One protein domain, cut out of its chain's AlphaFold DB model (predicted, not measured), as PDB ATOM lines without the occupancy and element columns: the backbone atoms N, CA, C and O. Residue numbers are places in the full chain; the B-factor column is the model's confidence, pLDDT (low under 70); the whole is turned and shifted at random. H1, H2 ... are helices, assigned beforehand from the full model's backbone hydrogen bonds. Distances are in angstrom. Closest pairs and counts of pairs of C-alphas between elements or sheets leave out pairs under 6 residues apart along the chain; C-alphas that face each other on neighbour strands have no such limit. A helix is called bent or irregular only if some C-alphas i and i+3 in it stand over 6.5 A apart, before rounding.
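AT A GLANCE: This is residues 1107 to 1243 of the 1244 residues of an uncharacterized protein of Kwoniella mangroviensis CBS 10435 (UniProt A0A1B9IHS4). What shape does the model have? A compact body of six helices sends out one long helix, H7, as an arm: residues 1222 to 1243 stick out from it. In the body H4, H5 and H6 make a triangle, H3 crosses H4 and meets H5 near the first residues of both, and H1 and H2 sit on the side away from H6. What is it built of, and how large is it? The printed part has 137 residues with seven named helices, H1 to H7 in order, and no named strand: the class is all helix. It is loose, with a radius of gyration of the C-alphas of 18.1 A, and elongated, spanning 60 by 34 by 30 A.

IN THESE COORDINATES: Where is the longest helix? H7 is residues 1221 to 1241, 30.4 A from its first C-alpha at (-25.181, 0.194, -31.848) to its last at (-4.592, -3.896, -53.769). Where are the others? H6 is residues 1205 to 1218, 20.1 A; H5 is residues 1189 to 1199; H4 is residues 1166 to 1183, 25.9 A; H3 is residues 1142 to 1157, 22.3 A. H2 is residues 1128 to 1137, and H1 is residues 1107 to 1118, from C-alpha 1107 at (-36.746, 23.252, -29.083). Which are irregular? In H1, C-alphas 1108 and 1111 are 7.3 A apart; in H4, which has a kink of 44 degrees near residue 1177, C-alphas 1176 and 1179 are 7.4 A apart.

HOW THE PARTS SIT: What does H7 meet? It touches no helix and is close to H6 but not clearly touching, the closest C-alphas being those of Asn 1216 and His 1222, 6.6 A apart. What does H6 touch? It touches H4 at a shallow tilt of 30 degrees, the same way, closest at C-alphas 1167 and 1207, 5.4 A. H5 and H6 form a helical hairpin at 11 degrees, closest at C-alphas 1194 and 1208, 6.2 A. What surrounds the hubs H3 and H4? They form a helical hairpin, closest at C-alphas 1150 and 1177, 6.6 A; H3 touches H5 with residues 1143 to 1147 alone, closest at C-alphas 1144 and 1189, 5.7 A. H1 touches H4 with residues 1112 to 1116 alone, closest at C-alphas 1116 and 1176, 6.9 A; H2 and H3 only just touch, with 3 pairs of C-alphas within 8 A, closest at C-alphas 1134 and 1145, 6.4 A. How do the backbones run? Every O i to N i+4 pair is within hydrogen-bond range in H2, H3, H5, H6 and H7, against 6 of 8 in H1 and 12 of 14 in H4.

THE WHOLE: How far does it reach? The two C-alphas farthest apart, those of Ile 1163 and Arg 1243, are 62.5 A apart. Are there cuts or long links? The printed part has no cut and no long link. Where is confidence low? The pLDDT is under 70 in residues 1107 to 1114, 1116 to 1118, 1120 to 1140 and 1243.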
ATOM      1  N   ALA A1107     -35.510  22.667 -28.567       51.44
ATOM      2  CA  ALA A1107     -36.746  23.252 -29.083       51.44
ATOM      3  C   ALA A1107     -37.323  22.525 -30.313       51.44
ATOM      4  O   ALA A1107     -38.546  22.475 -30.463       51.44
ATOM      5  N   ASP A1108     -36.458  21.951 -31.155       51.41
ATOM      6  CA  ASP A1108     -36.830  21.197 -32.356       51.41
ATOM      7  C   ASP A1108     -37.394  19.808 -32.019       51.41
ATOM      8  O   ASP A1108     -38.212  19.263 -32.753       51.41
ATOM      9  N   LEU A1109     -36.978  19.231 -30.888       57.69
ATOM     10  CA  LEU A1109     -37.315  17.863 -30.494       57.69
ATOM     11  C   LEU A1109     -38.520  17.780 -29.541       57.69
ATOM     12  O   LEU A1109     -39.030  16.680 -29.315       57.69
ATOM     13  N   PHE A1110     -39.021  18.902 -29.002       64.81
ATOM     14  CA  PHE A1110     -40.178  18.872 -28.092       64.81
ATOM     15  C   PHE A1110     -41.460  18.305 -28.697       64.81
ATOM     16  O   PHE A1110     -42.077  17.504 -28.006       64.81
ATOM     17  N   PRO A1111     -41.855  18.584 -29.956       63.06
ATOM     18  CA  PRO A1111     -43.067  17.974 -30.505       63.06
ATOM     19  C   PRO A1111     -43.004  16.440 -30.573       63.06
ATOM     20  O   PRO A1111     -44.035  15.793 -30.436       63.06
ATOM     21  N   ALA A1112     -41.809  15.841 -30.680       63.59
ATOM     22  CA  ALA A1112     -41.633  14.392 -30.543       63.59
ATOM     23  C   ALA A1112     -41.675  13.926 -29.070       63.59
ATOM     24  O   ALA A1112     -42.178  12.846 -28.770       63.59
ATOM     25  N   LEU A1113     -41.173  14.731 -28.126       66.81
ATOM     26  CA  LEU A1113     -41.326  14.459 -26.687       66.81
ATOM     27  C   LEU A1113     -42.785  14.598 -26.214       66.81
ATOM     28  O   LEU A1113     -43.183  13.899 -25.286       66.81
ATOM     29  N   ASP A1114     -43.576  15.459 -26.855       67.75
ATOM     30  CA  ASP A1114     -45.029  15.554 -26.686       67.75
ATOM     31  C   ASP A1114     -45.750  14.380 -27.381       67.75
ATOM     32  O   ASP A1114     -46.657  13.793 -26.791       67.75
ATOM     33  N   GLU A1115     -45.297  13.946 -28.568       72.12
ATOM     34  CA  GLU A1115     -45.783  12.733 -29.257       72.12
ATOM     35  C   GLU A1115     -45.721  11.491 -28.346       72.12
ATOM     36  O   GLU A1115     -46.702  10.756 -28.242       72.12
ATOM     37  N   VAL A1116     -44.613  11.290 -27.621       69.31
ATOM     38  CA  VAL A1116     -44.460  10.182 -26.652       69.31
ATOM     39  C   VAL A1116     -45.251  10.382 -25.350       69.31
ATOM     40  O   VAL A1116     -45.544   9.399 -24.671       69.31
ATOM     41  N   TRP A1117     -45.630  11.614 -25.001       64.00
ATOM     42  CA  TRP A1117     -46.298  11.940 -23.735       64.00
ATOM     43  C   TRP A1117     -47.833  11.893 -23.812       64.00
ATOM     44  O   TRP A1117     -48.463  11.282 -22.951       64.00
ATOM     45  N   ASP A1118     -48.454  12.514 -24.825       66.44
ATOM     46  CA  ASP A1118     -49.923  12.521 -24.999       66.44
ATOM     47  C   ASP A1118     -50.413  12.200 -26.427       66.44
ATOM     48  O   ASP A1118     -51.629  12.165 -26.681       66.44
ATOM     49  N   GLY A1119     -49.483  11.924 -27.346       71.12
ATOM     50  CA  GLY A1119     -49.742  11.808 -28.781       71.12
ATOM     51  C   GLY A1119     -49.600  13.128 -29.548       71.12
ATOM     52  O   GLY A1119     -50.128  13.230 -30.651       71.12
ATOM     53  N   GLY A1120     -48.933  14.139 -28.979       62.84
ATOM     54  CA  GLY A1120     -48.715  15.448 -29.604       62.84
ATOM     55  C   GLY A1120     -49.946  16.358 -29.564       62.84
ATOM     56  O   GLY A1120     -50.079  17.252 -30.399       62.84
ATOM     57  N   LYS A1121     -50.871  16.116 -28.627       59.03
ATOM     58  CA  LYS A1121     -52.156  16.830 -28.515       59.03
ATOM     59  C   LYS A1121     -51.998  18.188 -27.847       59.03
ATOM     60  O   LYS A1121     -52.669  19.143 -28.233       59.03
ATOM     61  N   ILE A1122     -51.123  18.271 -26.849       55.81
ATOM     62  CA  ILE A1122     -50.804  19.492 -26.120       55.81
ATOM     63  C   ILE A1122     -49.302  19.723 -26.258       55.81
ATOM     64  O   ILE A1122     -48.489  18.899 -25.842       55.81
ATOM     65  N   ARG A1123     -48.919  20.881 -26.807       54.31
ATOM     66  CA  ARG A1123     -47.518  21.309 -26.788       54.31
ATOM     67  C   ARG A1123     -47.150  21.693 -25.361       54.31
ATOM     68  O   ARG A1123     -47.523  22.777 -24.906       54.31
ATOM     69  N   HIS A1124     -46.427  20.836 -24.651       56.03
ATOM     70  CA  HIS A1124     -46.026  21.156 -23.291       56.03
ATOM     71  C   HIS A1124     -44.801  22.056 -23.349       56.03
ATOM     72  O   HIS A1124     -43.689  21.619 -23.639       56.03
ATOM     73  N   LEU A1125     -45.004  23.333 -23.027       54.75
ATOM     74  CA  LEU A1125     -43.899  24.219 -22.693       54.75
ATOM     75  C   LEU A1125     -43.134  23.602 -21.515       54.75
ATOM     76  O   LEU A1125     -43.616  23.622 -20.378       54.75
ATOM     77  N   ILE A1126     -41.927  23.095 -21.777       54.22
ATOM     78  CA  ILE A1126     -40.907  23.029 -20.734       54.22
ATOM     79  C   ILE A1126     -40.659  24.487 -20.358       54.22
ATOM     80  O   ILE A1126     -40.003  25.214 -21.093       54.22
ATOM     81  N   ARG A1127     -41.283  24.920 -19.253       53.50
ATOM     82  CA  ARG A1127     -41.234  26.290 -18.719       53.50
ATOM     83  C   ARG A1127     -39.831  26.855 -18.914       53.50
ATOM     84  O   ARG A1127     -38.900  26.233 -18.401       53.50
ATOM     85  N   ASP A1128     -39.674  28.015 -19.555       49.66
ATOM     86  CA  ASP A1128     -38.381  28.485 -20.093       49.66
ATOM     87  C   ASP A1128     -37.216  28.426 -19.085       49.66
ATOM     88  O   ASP A1128     -36.068  28.201 -19.459       49.66
ATOM     89  N   HIS A1129     -37.505  28.539 -17.783       49.97
ATOM     90  CA  HIS A1129     -36.548  28.345 -16.693       49.97
ATOM     91  C   HIS A1129     -35.855  26.962 -16.644       49.97
ATOM     92  O   HIS A1129     -34.748  26.871 -16.123       49.97
ATOM     93  N   GLU A1130     -36.459  25.891 -17.166       51.12
ATOM     94  CA  GLU A1130     -35.939  24.516 -17.136       51.12
ATOM     95  C   GLU A1130     -35.020  24.272 -18.327       51.12
ATOM     96  O   GLU A1130     -33.912  23.766 -18.140       51.12
ATOM     97  N   GLU A1131     -35.420  24.728 -19.518       53.41
ATOM     98  CA  GLU A1131     -34.508  24.850 -20.653       53.41
ATOM     99  C   GLU A1131     -33.322  25.735 -20.268       53.41
ATOM    100  O   GLU A1131     -32.188  25.260 -20.266       53.41
ATOM    101  N   ALA A1132     -33.557  26.970 -19.819       51.41
ATOM    102  CA  ALA A1132     -32.496  27.882 -19.403       51.41
ATOM    103  C   ALA A1132     -31.584  27.264 -18.328       51.41
ATOM    104  O   ALA A1132     -30.366  27.399 -18.423       51.41
ATOM    105  N   VAL A1133     -32.109  26.532 -17.339       53.78
ATOM    106  CA  VAL A1133     -31.290  25.837 -16.326       53.78
ATOM    107  C   VAL A1133     -30.457  24.700 -16.926       53.78
ATOM    108  O   VAL A1133     -29.264  24.620 -16.626       53.78
ATOM    109  N   ILE A1134     -31.031  23.838 -17.769       53.66
ATOM    110  CA  ILE A1134     -30.311  22.715 -18.396       53.66
ATOM    111  C   ILE A1134     -29.247  23.230 -19.380       53.66
ATOM    112  O   ILE A1134     -28.137  22.696 -19.431       53.66
ATOM    113  N   TRP A1135     -29.556  24.300 -20.115       54.34
ATOM    114  CA  TRP A1135     -28.663  24.942 -21.079       54.34
ATOM    115  C   TRP A1135     -27.524  25.732 -20.419       54.34
ATOM    116  O   TRP A1135     -26.386  25.631 -20.876       54.34
ATOM    117  N   THR A1136     -27.795  26.493 -19.350       50.34
ATOM    118  CA  THR A1136     -26.789  27.380 -18.727       50.34
ATOM    119  C   THR A1136     -25.948  26.716 -17.639       50.34
ATOM    120  O   THR A1136     -24.767  27.035 -17.527       50.34
ATOM    121  N   ARG A1137     -26.504  25.809 -16.817       49.41
ATOM    122  CA  ARG A1137     -25.834  25.398 -15.563       49.41
ATOM    123  C   ARG A1137     -24.853  24.236 -15.679       49.41
ATOM    124  O   ARG A1137     -24.002  24.102 -14.804       49.41
ATOM    125  N   TYR A1138     -24.981  23.379 -16.694       48.91
ATOM    126  CA  TYR A1138     -24.339  22.056 -16.665       48.91
ATOM    127  C   TYR A1138     -23.348  21.766 -17.804       48.91
ATOM    128  O   TYR A1138     -22.736  20.702 -17.792       48.91
ATOM    129  N   HIS A1139     -23.180  22.673 -18.779       59.97
ATOM    130  CA  HIS A1139     -22.288  22.504 -19.949       59.97
ATOM    131  C   HIS A1139     -22.415  21.146 -20.685       59.97
ATOM    132  O   HIS A1139     -21.494  20.705 -21.370       59.97
ATOM    133  N   LEU A1140     -23.576  20.498 -20.572       64.88
ATOM    134  CA  LEU A1140     -23.881  19.213 -21.197       64.88
ATOM    135  C   LEU A1140     -23.805  19.319 -22.726       64.88
ATOM    136  O   LEU A1140     -24.161  20.360 -23.294       64.88
ATOM    137  N   THR A1141     -23.413  18.229 -23.392       73.25
ATOM    138  CA  THR A1141     -23.593  18.094 -24.850       73.25
ATOM    139  C   THR A1141     -25.083  18.120 -25.203       73.25
ATOM    140  O   THR A1141     -25.915  17.805 -24.354       73.25
ATOM    141  N   GLU A1142     -25.453  18.456 -26.442       71.00
ATOM    142  CA  GLU A1142     -26.863  18.457 -26.880       71.00
ATOM    143  C   GLU A1142     -27.566  17.125 -26.569       71.00
ATOM    144  O   GLU A1142     -28.621  17.125 -25.942       71.00
ATOM    145  N   GLY A1143     -26.926  15.987 -26.865       76.81
ATOM    146  CA  GLY A1143     -27.444  14.659 -26.514       76.81
ATOM    147  C   GLY A1143     -27.582  14.412 -25.003       76.81
ATOM    148  O   GLY A1143     -28.523  13.749 -24.576       76.81
ATOM    149  N   GLN A1144     -26.702  14.974 -24.166       77.12
ATOM    150  CA  GLN A1144     -26.836  14.905 -22.703       77.12
ATOM    151  C   GLN A1144     -27.941  15.837 -22.170       77.12
ATOM    152  O   GLN A1144     -28.633  15.469 -21.219       77.12
ATOM    153  N   ARG A1145     -28.156  17.014 -22.778       74.50
ATOM    154  CA  ARG A1145     -29.304  17.888 -22.463       74.50
ATOM    155  C   ARG A1145     -30.605  17.202 -22.849       74.50
ATOM    156  O   ARG A1145     -31.498  17.101 -22.017       74.50
ATOM    157  N   PHE A1146     -30.677  16.662 -24.066       80.56
ATOM    158  CA  PHE A1146     -31.844  15.944 -24.566       80.56
ATOM    159  C   PHE A1146     -32.185  14.735 -23.688       80.56
ATOM    160  O   PHE A1146     -33.333  14.581 -23.276       80.56
ATOM    161  N   LEU A1147     -31.179  13.951 -23.288       85.31
ATOM    162  CA  LEU A1147     -31.334  12.878 -22.305       85.31
ATOM    163  C   LEU A1147     -31.863  13.373 -20.953       85.31
ATOM    164  O   LEU A1147     -32.730  12.732 -20.366       85.31
ATOM    165  N   THR A1148     -31.358  14.506 -20.462       81.38
ATOM    166  CA  THR A1148     -31.809  15.106 -19.195       81.38
ATOM    167  C   THR A1148     -33.267  15.559 -19.289       81.38
ATOM    168  O   THR A1148     -34.030  15.332 -18.356       81.38
ATOM    169  N   CYS A1149     -33.691  16.115 -20.428       80.44
ATOM    170  CA  CYS A1149     -35.093  16.431 -20.691       80.44
ATOM    171  C   CYS A1149     -35.960  15.165 -20.754       80.44
ATOM    172  O   CYS A1149     -36.937  15.096 -20.017       80.44
ATOM    173  N   CYS A1150     -35.578  14.139 -21.531       85.50
ATOM    174  CA  CYS A1150     -36.280  12.845 -21.569       85.50
ATOM    175  C   CYS A1150     -36.438  12.243 -20.163       85.50
ATOM    176  O   CYS A1150     -37.505  11.758 -19.798       85.50
ATOM    177  N   TRP A1151     -35.370  12.288 -19.362       89.12
ATOM    178  CA  TRP A1151     -35.347  11.740 -18.012       89.12
ATOM    179  C   TRP A1151     -36.225  12.532 -17.035       89.12
ATOM    180  O   TRP A1151     -37.037  11.938 -16.330       89.12
ATOM    181  N   ASN A1152     -36.113  13.864 -17.007       83.75
ATOM    182  CA  ASN A1152     -36.952  14.712 -16.153       83.75
ATOM    183  C   ASN A1152     -38.438  14.576 -16.520       83.75
ATOM    184  O   ASN A1152     -39.284  14.485 -15.631       83.75
ATOM    185  N   ARG A1153     -38.740  14.491 -17.824       79.94
ATOM    186  CA  ARG A1153     -40.077  14.227 -18.367       79.94
ATOM    187  C   ARG A1153     -40.600  12.883 -17.845       79.94
ATOM    188  O   ARG A1153     -41.615  12.861 -17.159       79.94
ATOM    189  N   TRP A1154     -39.854  11.793 -18.021       90.50
ATOM    190  CA  TRP A1154     -40.210  10.472 -17.486       90.50
ATOM    191  C   TRP A1154     -40.416  10.444 -15.957       90.50
ATOM    192  O   TRP A1154     -41.346   9.804 -15.470       90.50
ATOM    193  N   VAL A1155     -39.588  11.162 -15.188       85.94
ATOM    194  CA  VAL A1155     -39.721  11.270 -13.721       85.94
ATOM    195  C   VAL A1155     -40.968  12.059 -13.304       85.94
ATOM    196  O   VAL A1155     -41.548  11.757 -12.262       85.94
ATOM    197  N   TYR A1156     -41.417  13.032 -14.099       80.62
ATOM    198  CA  TYR A1156     -42.719  13.676 -13.893       80.62
ATOM    199  C   TYR A1156     -43.858  12.700 -14.224       80.62
ATOM    200  O   TYR A1156     -44.776  12.519 -13.432       80.62
ATOM    201  N   GLU A1157     -43.774  12.035 -15.379       80.56
ATOM    202  CA  GLU A1157     -44.811  11.156 -15.931       80.56
ATOM    203  C   GLU A1157     -45.091   9.919 -15.057       80.56
ATOM    204  O   GLU A1157     -46.242   9.537 -14.851       80.56
ATOM    205  N   LYS A1158     -44.033   9.264 -14.556       88.62
ATOM    206  CA  LYS A1158     -44.116   8.018 -13.770       88.62
ATOM    207  C   LYS A1158     -43.784   8.202 -12.288       88.62
ATOM    208  O   LYS A1158     -43.680   7.214 -11.560       88.62
ATOM    209  N   GLY A1159     -43.599   9.443 -11.841       88.00
ATOM    210  CA  GLY A1159     -43.127   9.759 -10.495       88.00
ATOM    211  C   GLY A1159     -41.661   9.361 -10.249       88.00
ATOM    212  O   GLY A1159     -40.962   8.895 -11.157       88.00
ATOM    213  N   PRO A1160     -41.156   9.535  -9.013       89.50
ATOM    214  CA  PRO A1160     -39.774   9.220  -8.657       89.50
ATOM    215  C   PRO A1160     -39.466   7.718  -8.748       89.50
ATOM    216  O   PRO A1160     -40.344   6.872  -8.588       89.50
ATOM    217  N   ILE A1161     -38.182   7.385  -8.938       90.19
ATOM    218  CA  ILE A1161     -37.695   6.000  -9.047       90.19
ATOM    219  C   ILE A1161     -38.191   5.157  -7.850       90.19
ATOM    220  O   ILE A1161     -37.808   5.443  -6.708       90.19
ATOM    221  N   PRO A1162     -38.983   4.092  -8.076       88.88
ATOM    222  CA  PRO A1162     -39.588   3.318  -6.997       88.88
ATOM    223  C   PRO A1162     -38.559   2.503  -6.194       88.88
ATOM    224  O   PRO A1162     -37.419   2.273  -6.609       88.88
ATOM    225  N   ILE A1163     -38.947   2.042  -5.001       86.12
ATOM    226  CA  ILE A1163     -38.085   1.184  -4.169       86.12
ATOM    227  C   ILE A1163     -38.032  -0.240  -4.746       86.12
ATOM    228  O   ILE A1163     -36.946  -0.794  -4.911       86.12
ATOM    229  N   ALA A1164     -39.190  -0.799  -5.106       89.19
ATOM    230  CA  ALA A1164     -39.319  -2.056  -5.845       89.19
ATOM    231  C   ALA A1164     -39.364  -1.812  -7.367       89.19
ATOM    232  O   ALA A1164     -39.569  -0.690  -7.814       89.19
ATOM    233  N   ASN A1165     -39.196  -2.866  -8.174       90.94
ATOM    234  CA  ASN A1165     -39.380  -2.852  -9.638       90.94
ATOM    235  C   ASN A1165     -38.568  -1.799 -10.428       90.94
ATOM    236  O   ASN A1165     -38.892  -1.509 -11.580       90.94
ATOM    237  N   ARG A1166     -37.470  -1.292  -9.853       90.50
ATOM    238  CA  ARG A1166     -36.533  -0.337 -10.473       90.50
ATOM    239  C   ARG A1166     -36.117  -0.737 -11.885       90.50
ATOM    240  O   ARG A1166     -36.222   0.082 -12.789       90.50
ATOM    241  N   LEU A1167     -35.734  -2.000 -12.092       93.31
ATOM    242  CA  LEU A1167     -35.463  -2.546 -13.423       93.31
ATOM    243  C   LEU A1167     -36.561  -2.214 -14.442       93.31
ATOM    244  O   LEU A1167     -36.250  -1.690 -15.504       93.31
ATOM    245  N   LYS A1168     -37.835  -2.484 -14.116       95.19
ATOM    246  CA  LYS A1168     -38.956  -2.228 -15.029       95.19
ATOM    247  C   LYS A1168     -39.059  -0.738 -15.353       95.19
ATOM    248  O   LYS A1168     -39.173  -0.405 -16.519       95.19
ATOM    249  N   TYR A1169     -38.932   0.132 -14.348       94.69
ATOM    250  CA  TYR A1169     -38.964   1.589 -14.515       94.69
ATOM    251  C   TYR A1169     -37.868   2.101 -15.473       94.69
ATOM    252  O   TYR A1169     -38.156   2.895 -16.365       94.69
ATOM    253  N   TYR A1170     -36.624   1.622 -15.338       94.12
ATOM    254  CA  TYR A1170     -35.532   2.005 -16.246       94.12
ATOM    255  C   TYR A1170     -35.641   1.368 -17.640       94.12
ATOM    256  O   TYR A1170     -35.194   1.974 -18.612       94.12
ATOM    257  N   LEU A1171     -36.213   0.164 -17.759       95.69
ATOM    258  CA  LEU A1171     -36.489  -0.452 -19.059       95.69
ATOM    259  C   LEU A1171     -37.565   0.334 -19.807       95.69
ATOM    260  O   LEU A1171     -37.308   0.773 -20.924       95.69
ATOM    261  N   SER A1172     -38.700   0.627 -19.167       95.00
ATOM    262  CA  SER A1172     -39.791   1.364 -19.807       95.00
ATOM    263  C   SER A1172     -39.423   2.811 -20.165       95.00
ATOM    264  O   SER A1172     -39.943   3.338 -21.142       95.00
ATOM    265  N   PHE A1173     -38.463   3.431 -19.461       94.94
ATOM    266  CA  PHE A1173     -37.850   4.696 -19.894       94.94
ATOM    267  C   PHE A1173     -37.141   4.568 -21.256       94.94
ATOM    268  O   PHE A1173     -37.347   5.389 -22.152       94.94
ATOM    269  N   ILE A1174     -36.310   3.532 -21.421       95.50
ATOM    270  CA  ILE A1174     -35.581   3.265 -22.669       95.50
ATOM    271  C   ILE A1174     -36.520   2.778 -23.782       95.50
ATOM    272  O   ILE A1174     -36.282   3.090 -24.944       95.50
ATOM    273  N   GLU A1175     -37.594   2.065 -23.449       93.44
ATOM    274  CA  GLU A1175     -38.627   1.651 -24.405       93.44
ATOM    275  C   GLU A1175     -39.429   2.860 -24.924       93.44
ATOM    276  O   GLU A1175     -39.599   2.985 -26.135       93.44
ATOM    277  N   ALA A1176     -39.844   3.783 -24.044       91.44
ATOM    278  CA  ALA A1176     -40.613   4.975 -24.411       91.44
ATOM    279  C   ALA A1176     -39.785   6.010 -25.199       91.44
ATOM    280  O   ALA A1176     -40.124   6.361 -26.328       91.44
ATOM    281  N   TYR A1177     -38.665   6.483 -24.640       91.00
ATOM    282  CA  TYR A1177     -37.886   7.577 -25.242       91.00
ATOM    283  C   TYR A1177     -36.802   7.091 -26.217       91.00
ATOM    284  O   TYR A1177     -36.232   7.893 -26.962       91.00
ATOM    285  N   GLY A1178     -36.496   5.787 -26.249       90.31
ATOM    286  CA  GLY A1178     -35.355   5.232 -26.983       90.31
ATOM    287  C   GLY A1178     -35.339   5.575 -28.469       90.31
ATOM    288  O   GLY A1178     -34.293   5.954 -28.989       90.31
ATOM    289  N   GLN A1179     -36.489   5.516 -29.148       86.81
ATOM    290  CA  GLN A1179     -36.574   5.843 -30.578       86.81
ATOM    291  C   GLN A1179     -36.250   7.316 -30.862       86.81
ATOM    292  O   GLN A1179     -35.527   7.606 -31.816       86.81
ATOM    293  N   ILE A1180     -36.706   8.249 -30.019       83.44
ATOM    294  CA  ILE A1180     -36.398   9.675 -30.193       83.44
ATOM    295  C   ILE A1180     -34.931   9.944 -29.845       83.44
ATOM    296  O   ILE A1180     -34.250  10.639 -30.590       83.44
ATOM    297  N   MET A1181     -34.397   9.317 -28.791       88.31
ATOM    298  CA  MET A1181     -32.969   9.403 -28.455       88.31
ATOM    299  C   MET A1181     -32.067   8.876 -29.591       88.31
ATOM    300  O   MET A1181     -30.976   9.398 -29.809       88.31
ATOM    301  N   ILE A1182     -32.533   7.900 -30.382       87.19
ATOM    302  CA  ILE A1182     -31.842   7.424 -31.595       87.19
ATOM    303  C   ILE A1182     -31.963   8.417 -32.760       87.19
ATOM    304  O   ILE A1182     -30.972   8.616 -33.464       87.19
ATOM    305  N   ARG A1183     -33.135   9.045 -32.964       80.62
ATOM    306  CA  ARG A1183     -33.318  10.133 -33.953       80.62
ATOM    307  C   ARG A1183     -32.401  11.323 -33.631       80.62
ATOM    308  O   ARG A1183     -31.701  11.801 -34.514       80.62
ATOM    309  N   ALA A1184     -32.290  11.689 -32.353       75.25
ATOM    310  CA  ALA A1184     -31.367  12.694 -31.816       75.25
ATOM    311  C   ALA A1184     -29.877  12.261 -31.809       75.25
ATOM    312  O   ALA A1184     -29.042  12.893 -31.164       75.25
ATOM    313  N   GLY A1185     -29.516  11.164 -32.489       81.00
ATOM    314  CA  GLY A1185     -28.128  10.744 -32.703       81.00
ATOM    315  C   GLY A1185     -27.383  10.208 -31.473       81.00
ATOM    316  O   GLY A1185     -26.185   9.926 -31.571       81.00
ATOM    317  N   MET A1186     -28.051  10.038 -30.328       83.94
ATOM    318  CA  MET A1186     -27.402   9.626 -29.080       83.94
ATOM    319  C   MET A1186     -26.833   8.208 -29.163       83.94
ATOM    320  O   MET A1186     -27.369   7.323 -29.835       83.94
ATOM    321  N   THR A1187     -25.741   7.962 -28.435       77.94
ATOM    322  CA  THR A1187     -25.085   6.644 -28.387       77.94
ATOM    323  C   THR A1187     -24.478   6.286 -27.031       77.94
ATOM    324  O   THR A1187     -24.598   5.135 -26.608       77.94
ATOM    325  N   ARG A1188     -23.817   7.233 -26.353       79.00
ATOM    326  CA  ARG A1188     -23.017   7.000 -25.130       79.00
ATOM    327  C   ARG A1188     -23.632   7.608 -23.880       79.00
ATOM    328  O   ARG A1188     -23.434   7.091 -22.789       79.00
ATOM    329  N   GLU A1189     -24.407   8.660 -24.072       85.88
ATOM    330  CA  GLU A1189     -24.940   9.561 -23.058       85.88
ATOM    331  C   GLU A1189     -25.837   8.798 -22.063       85.88
ATOM    332  O   GLU A1189     -25.778   9.023 -20.858       85.88
ATOM    333  N   ILE A1190     -26.589   7.805 -22.553       86.00
ATOM    334  CA  ILE A1190     -27.387   6.874 -21.736       86.00
ATOM    335  C   ILE A1190     -26.504   5.997 -20.837       86.00
ATOM    336  O   ILE A1190     -26.874   5.707 -19.702       86.00
ATOM    337  N   GLY A1191     -25.311   5.610 -21.298       85.00
ATOM    338  CA  GLY A1191     -24.319   4.931 -20.463       85.00
ATOM    339  C   GLY A1191     -23.808   5.823 -19.333       85.00
ATOM    340  O   GLY A1191     -23.739   5.362 -18.194       85.00
ATOM    341  N   ASP A1192     -23.532   7.095 -19.629       83.69
ATOM    342  CA  ASP A1192     -23.101   8.081 -18.633       83.69
ATOM    343  C   ASP A1192     -24.195   8.321 -17.573       83.69
ATOM    344  O   ASP A1192     -23.915   8.257 -16.375       83.69
ATOM    345  N   LEU A1193     -25.458   8.511 -17.986       82.31
ATOM    346  CA  LEU A1193     -26.598   8.688 -17.072       82.31
ATOM    347  C   LEU A1193     -26.797   7.466 -16.163       82.31
ATOM    348  O   LEU A1193     -26.910   7.601 -14.944       82.31
ATOM    349  N   LEU A1194     -26.799   6.255 -16.730       84.31
ATOM    350  CA  LEU A1194     -26.948   5.025 -15.949       84.31
ATOM    351  C   LEU A1194     -25.764   4.813 -14.991       84.31
ATOM    352  O   LEU A1194     -25.961   4.356 -13.865       84.31
ATOM    353  N   GLN A1195     -24.549   5.215 -15.381       81.50
ATOM    354  CA  GLN A1195     -23.379   5.209 -14.501       81.50
ATOM    355  C   GLN A1195     -23.504   6.233 -13.356       81.50
ATOM    356  O   GLN A1195     -23.098   5.934 -12.228       81.50
ATOM    357  N   ILE A1196     -24.097   7.405 -13.604       80.56
ATOM    358  CA  ILE A1196     -24.413   8.405 -12.570       80.56
ATOM    359  C   ILE A1196     -25.449   7.846 -11.586       80.56
ATOM    360  O   ILE A1196     -25.198   7.845 -10.381       80.56
ATOM    361  N   HIS A1197     -26.560   7.275 -12.063       78.69
ATOM    362  CA  HIS A1197     -27.544   6.625 -11.186       78.69
ATOM    363  C   HIS A1197     -26.950   5.445 -10.402       78.69
ATOM    364  O   HIS A1197     -27.372   5.189  -9.272       78.69
ATOM    365  N   TRP A1198     -25.968   4.731 -10.963       81.88
ATOM    366  CA  TRP A1198     -25.290   3.624 -10.282       81.88
ATOM    367  C   TRP A1198     -24.384   4.125  -9.151       81.88
ATOM    368  O   TRP A1198     -24.471   3.632  -8.023       81.88
ATOM    369  N   ARG A1199     -23.580   5.165  -9.416       78.19
ATOM    370  CA  ARG A1199     -22.772   5.879  -8.408       78.19
ATOM    371  C   ARG A1199     -23.643   6.375  -7.249       78.19
ATOM    372  O   ARG A1199     -23.278   6.218  -6.085       78.19
ATOM    373  N   ASP A1200     -24.807   6.924  -7.577       78.88
ATOM    374  CA  ASP A1200     -25.776   7.471  -6.627       78.88
ATOM    375  C   ASP A1200     -26.686   6.404  -5.971       78.88
ATOM    376  O   ASP A1200     -27.526   6.743  -5.136       78.88
ATOM    377  N   LYS A1201     -26.475   5.109  -6.268       81.38
ATOM    378  CA  LYS A1201     -27.189   3.937  -5.708       81.38
ATOM    379  C   LYS A1201     -28.682   3.844  -6.060       81.38
ATOM    380  O   LYS A1201     -29.445   3.127  -5.403       81.38
ATOM    381  N   TYR A1202     -29.105   4.525  -7.118       83.38
ATOM    382  CA  TYR A1202     -30.466   4.441  -7.642       83.38
ATOM    383  C   TYR A1202     -30.684   3.216  -8.544       83.38
ATOM    384  O   TYR A1202     -31.793   2.684  -8.569       83.38
ATOM    385  N   ILE A1203     -29.647   2.719  -9.225       89.81
ATOM    386  CA  ILE A1203     -29.683   1.497 -10.051       89.81
ATOM    387  C   ILE A1203     -28.563   0.532  -9.631       89.81
ATOM    388  O   ILE A1203     -27.467   0.964  -9.272       89.81
ATOM    389  N   SER A1204     -28.811  -0.781  -9.655       90.56
ATOM    390  CA  SER A1204     -27.763  -1.788  -9.430       90.56
ATOM    391  C   SER A1204     -26.989  -2.118 -10.715       90.56
ATOM    392  O   SER A1204     -27.446  -1.855 -11.825       90.56
ATOM    393  N   LEU A1205     -25.813  -2.748 -10.588       90.88
ATOM    394  CA  LEU A1205     -24.995  -3.119 -11.754       90.88
ATOM    395  C   LEU A1205     -25.700  -4.134 -12.674       90.88
ATOM    396  O   LEU A1205     -25.505  -4.096 -13.886       90.88
ATOM    397  N   LYS A1206     -26.537  -5.022 -12.112       93.19
ATOM    398  CA  LYS A1206     -27.356  -5.955 -12.902       93.19
ATOM    399  C   LYS A1206     -28.355  -5.180 -13.757       93.19
ATOM    400  O   LYS A1206     -28.439  -5.408 -14.956       93.19
ATOM    401  N   GLU A1207     -29.078  -4.253 -13.140       92.69
ATOM    402  CA  GLU A1207     -30.116  -3.473 -13.811       92.69
ATOM    403  C   GLU A1207     -29.522  -2.548 -14.874       92.69
ATOM    404  O   GLU A1207     -30.006  -2.537 -15.998       92.69
ATOM    405  N   MET A1208     -28.407  -1.874 -14.574       93.12
ATOM    406  CA  MET A1208     -27.641  -1.111 -15.563       93.12
ATOM    407  C   MET A1208     -27.232  -1.976 -16.766       93.12
ATOM    408  O   MET A1208     -27.313  -1.517 -17.901       93.12
ATOM    409  N   GLY A1209     -26.830  -3.232 -16.538       93.12
ATOM    410  CA  GLY A1209     -26.496  -4.181 -17.604       93.12
ATOM    411  C   GLY A1209     -27.689  -4.559 -18.491       93.12
ATOM    412  O   GLY A1209     -27.545  -4.591 -19.710       93.12
ATOM    413  N   GLU A1210     -28.864  -4.797 -17.905       95.38
ATOM    414  CA  GLU A1210     -30.095  -5.104 -18.654       95.38
ATOM    415  C   GLU A1210     -30.619  -3.890 -19.435       95.38
ATOM    416  O   GLU A1210     -30.980  -4.009 -20.604       95.38
ATOM    417  N   VAL A1211     -30.599  -2.702 -18.830       94.44
ATOM    418  CA  VAL A1211     -31.040  -1.457 -19.478       94.44
ATOM    419  C   VAL A1211     -30.092  -1.079 -20.621       94.44
ATOM    420  O   VAL A1211     -30.540  -0.703 -21.703       94.44
ATOM    421  N   LEU A1212     -28.779  -1.281 -20.447       93.06
ATOM    422  CA  LEU A1212     -27.815  -1.157 -21.543       93.06
ATOM    423  C   LEU A1212     -27.979  -2.245 -22.612       93.06
ATOM    424  O   LEU A1212     -27.708  -1.961 -23.778       93.06
ATOM    425  N   ARG A1213     -28.419  -3.463 -22.270       93.94
ATOM    426  CA  ARG A1213     -28.722  -4.512 -23.259       93.94
ATOM    427  C   ARG A1213     -29.847  -4.055 -24.189       93.94
ATOM    428  O   ARG A1213     -29.632  -4.030 -25.397       93.94
ATOM    429  N   VAL A1214     -30.969  -3.600 -23.627       94.06
ATOM    430  CA  VAL A1214     -32.104  -3.079 -24.406       94.06
ATOM    431  C   VAL A1214     -31.721  -1.812 -25.181       94.06
ATOM    432  O   VAL A1214     -32.004  -1.724 -26.372       94.06
ATOM    433  N   TRP A1215     -30.966  -0.875 -24.593       94.12
ATOM    434  CA  TRP A1215     -30.471   0.290 -25.343       94.12
ATOM    435  C   TRP A1215     -29.608  -0.098 -26.559       94.12
ATOM    436  O   TRP A1215     -29.792   0.452 -27.646       94.12
ATOM    437  N   ASN A1216     -28.685  -1.060 -26.422       91.12
ATOM    438  CA  ASN A1216     -27.852  -1.530 -27.541       91.12
ATOM    439  C   ASN A1216     -28.665  -2.245 -28.637       91.12
ATOM    440  O   ASN A1216     -28.262  -2.216 -29.803       91.12
ATOM    441  N   GLU A1217     -29.787  -2.865 -28.263       90.44
ATOM    442  CA  GLU A1217     -30.730  -3.539 -29.156       90.44
ATOM    443  C   GLU A1217     -31.549  -2.524 -29.969       90.44
ATOM    444  O   GLU A1217     -31.441  -2.511 -31.198       90.44
ATOM    445  N   ILE A1218     -32.255  -1.589 -29.314       89.88
ATOM    446  CA  ILE A1218     -33.059  -0.558 -30.000       89.88
ATOM    447  C   ILE A1218     -32.159   0.342 -30.873       89.88
ATOM    448  O   ILE A1218     -32.439   0.554 -32.052       89.88
ATOM    449  N   SER A1219     -31.022   0.817 -30.343       87.75
ATOM    450  CA  SER A1219     -30.094   1.701 -31.079       87.75
ATOM    451  C   SER A1219     -29.325   1.017 -32.215       87.75
ATOM    452  O   SER A1219     -28.689   1.702 -33.033       87.75
ATOM    453  N   ARG A1220     -29.348  -0.324 -32.257       88.69
ATOM    454  CA  ARG A1220     -28.537  -1.195 -33.127       88.69
ATOM    455  C   ARG A1220     -27.044  -0.843 -33.106       88.69
ATOM    456  O   ARG A1220     -26.328  -1.011 -34.098       88.69
ATOM    457  N   PHE A1221     -26.544  -0.334 -31.976       81.62
ATOM    458  CA  PHE A1221     -25.181   0.194 -31.848       81.62
ATOM    459  C   PHE A1221     -24.108  -0.858 -32.171       81.62
ATOM    460  O   PHE A1221     -23.109  -0.561 -32.834       81.62
ATOM    461  N   HIS A1222     -24.334  -2.118 -31.786       79.75
ATOM    462  CA  HIS A1222     -23.442  -3.224 -32.138       79.75
ATOM    463  C   HIS A1222     -23.428  -3.548 -33.640       79.75
ATOM    464  O   HIS A1222     -22.361  -3.867 -34.167       79.75
ATOM    465  N   GLU A1223     -24.547  -3.404 -34.359       84.50
ATOM    466  CA  GLU A1223     -24.583  -3.570 -35.819       84.50
ATOM    467  C   GLU A1223     -23.854  -2.426 -36.523       84.50
ATOM    468  O   GLU A1223     -22.974  -2.668 -37.351       84.50
ATOM    469  N   LYS A1224     -24.130  -1.177 -36.120       82.94
ATOM    470  CA  LYS A1224     -23.428   0.022 -36.609       82.94
ATOM    471  C   LYS A1224     -21.907  -0.121 -36.430       82.94
ATOM    472  O   LYS A1224     -21.149   0.085 -37.379       82.94
ATOM    473  N   LEU A1225     -21.446  -0.578 -35.258       80.38
ATOM    474  CA  LEU A1225     -20.028  -0.872 -34.998       80.38
ATOM    475  C   LEU A1225     -19.472  -2.043 -35.824       80.38
ATOM    476  O   LEU A1225     -18.325  -1.974 -36.273       80.38
ATOM    477  N   LYS A1226     -20.239  -3.121 -36.019       86.38
ATOM    478  CA  LYS A1226     -19.847  -4.281 -36.838       86.38
ATOM    479  C   LYS A1226     -19.641  -3.863 -38.296       86.38
ATOM    480  O   LYS A1226     -18.590  -4.159 -38.866       86.38
ATOM    481  N   ASN A1227     -20.572  -3.089 -38.846       88.44
ATOM    482  CA  ASN A1227     -20.528  -2.582 -40.216       88.44
ATOM    483  C   ASN A1227     -19.367  -1.588 -40.405       88.44
ATOM    484  O   ASN A1227     -18.592  -1.726 -41.350       88.44
ATOM    485  N   LEU A1228     -19.143  -0.668 -39.456       86.75
ATOM    486  CA  LEU A1228     -17.972   0.225 -39.448       86.75
ATOM    487  C   LEU A1228     -16.634  -0.533 -39.423       86.75
ATOM    488  O   LEU A1228     -15.685  -0.138 -40.103       86.75
ATOM    489  N   ARG A1229     -16.535  -1.628 -38.656       88.88
ATOM    490  CA  ARG A1229     -15.331  -2.479 -38.617       88.88
ATOM    491  C   ARG A1229     -15.119  -3.220 -39.937       88.88
ATOM    492  O   ARG A1229     -13.996  -3.227 -40.436       88.88
ATOM    493  N   GLN A1230     -16.178  -3.786 -40.518       93.19
ATOM    494  CA  GLN A1230     -16.116  -4.466 -41.815       93.19
ATOM    495  C   GLN A1230     -15.755  -3.502 -42.954       93.19
ATOM    496  O   GLN A1230     -14.898  -3.826 -43.771       93.19
ATOM    497  N   ASN A1231     -16.323  -2.295 -42.983       91.56
ATOM    498  CA  ASN A1231     -15.998  -1.296 -44.002       91.56
ATOM    499  C   ASN A1231     -14.541  -0.820 -43.879       91.56
ATOM    500  O   ASN A1231     -13.818  -0.847 -44.870       91.56
ATOM    501  N   LYS A1232     -14.038  -0.554 -42.664       92.00
ATOM    502  CA  LYS A1232     -12.607  -0.249 -42.446       92.00
ATOM    503  C   LYS A1232     -11.663  -1.420 -42.751       92.00
ATOM    504  O   LYS A1232     -10.475  -1.195 -42.978       92.00
ATOM    505  N   GLN A1233     -12.147  -2.664 -42.759       91.88
ATOM    506  CA  GLN A1233     -11.391  -3.818 -43.263       91.88
ATOM    507  C   GLN A1233     -11.400  -3.871 -44.798       91.88
ATOM    508  O   GLN A1233     -10.332  -4.039 -45.386       91.88
ATOM    509  N   LYS A1234     -12.555  -3.643 -45.444       91.19
ATOM    510  CA  LYS A1234     -12.672  -3.527 -46.909       91.19
ATOM    511  C   LYS A1234     -11.769  -2.413 -47.450       91.19
ATOM    512  O   LYS A1234     -10.915  -2.700 -48.277       91.19
ATOM    513  N   GLU A1235     -11.861  -1.195 -46.911       89.88
ATOM    514  CA  GLU A1235     -11.013  -0.047 -47.282       89.88
ATOM    515  C   GLU A1235      -9.513  -0.361 -47.203       89.88
ATOM    516  O   GLU A1235      -8.752  -0.010 -48.105       89.88
ATOM    517  N   LYS A1236      -9.073  -1.031 -46.127       87.44
ATOM    518  CA  LYS A1236      -7.674  -1.452 -45.967       87.44
ATOM    519  C   LYS A1236      -7.275  -2.496 -47.008       87.44
ATOM    520  O   LYS A1236      -6.191  -2.377 -47.566       87.44
ATOM    521  N   GLY A1237      -8.155  -3.458 -47.296       85.38
ATOM    522  CA  GLY A1237      -7.985  -4.422 -48.383       85.38
ATOM    523  C   GLY A1237      -7.815  -3.728 -49.735       85.38
ATOM    524  O   GLY A1237      -6.784  -3.896 -50.381       85.38
ATOM    525  N   THR A1238      -8.755  -2.861 -50.119       83.06
ATOM    526  CA  THR A1238      -8.705  -2.113 -51.385       83.06
ATOM    527  C   THR A1238      -7.437  -1.262 -51.493       83.06
ATOM    528  O   THR A1238      -6.737  -1.353 -52.497       83.06
ATOM    529  N   ARG A1239      -7.064  -0.521 -50.437       76.56
ATOM    530  CA  ARG A1239      -5.822   0.283 -50.401       76.56
ATOM    531  C   ARG A1239      -4.531  -0.545 -50.417       76.56
ATOM    532  O   ARG A1239      -3.480   0.014 -50.712       76.56
ATOM    533  N   SER A1240      -4.584  -1.836 -50.081       71.94
ATOM    534  CA  SER A1240      -3.453  -2.759 -50.262       71.94
ATOM    535  C   SER A1240      -3.405  -3.397 -51.653       71.94
ATOM    536  O   SER A1240      -2.336  -3.817 -52.075       71.94
ATOM    537  N   ILE A1241      -4.528  -3.425 -52.379       76.56
ATOM    538  CA  ILE A1241      -4.592  -3.896 -53.769       76.56
ATOM    539  C   ILE A1241      -4.154  -2.783 -54.727       76.56
ATOM    540  O   ILE A1241      -3.317  -3.033 -55.578       76.56
ATOM    541  N   THR A1242      -4.603  -1.535 -54.545       72.19
ATOM    542  CA  THR A1242      -4.190  -0.379 -55.377       72.19
ATOM    543  C   THR A1242      -2.779   0.150 -55.066       72.19
ATOM    544  O   THR A1242      -2.495   1.329 -55.281       72.19
ATOM    545  N   ARG A1243      -1.913  -0.675 -54.471       56.09
ATOM    546  CA  ARG A1243      -0.530  -0.326 -54.098       56.09
ATOM    547  C   ARG A1243       0.490  -1.406 -54.485       56.09
ATOM    548  O   ARG A1243       1.667  -1.245 -54.166       56.09
TER     549      ARG A1243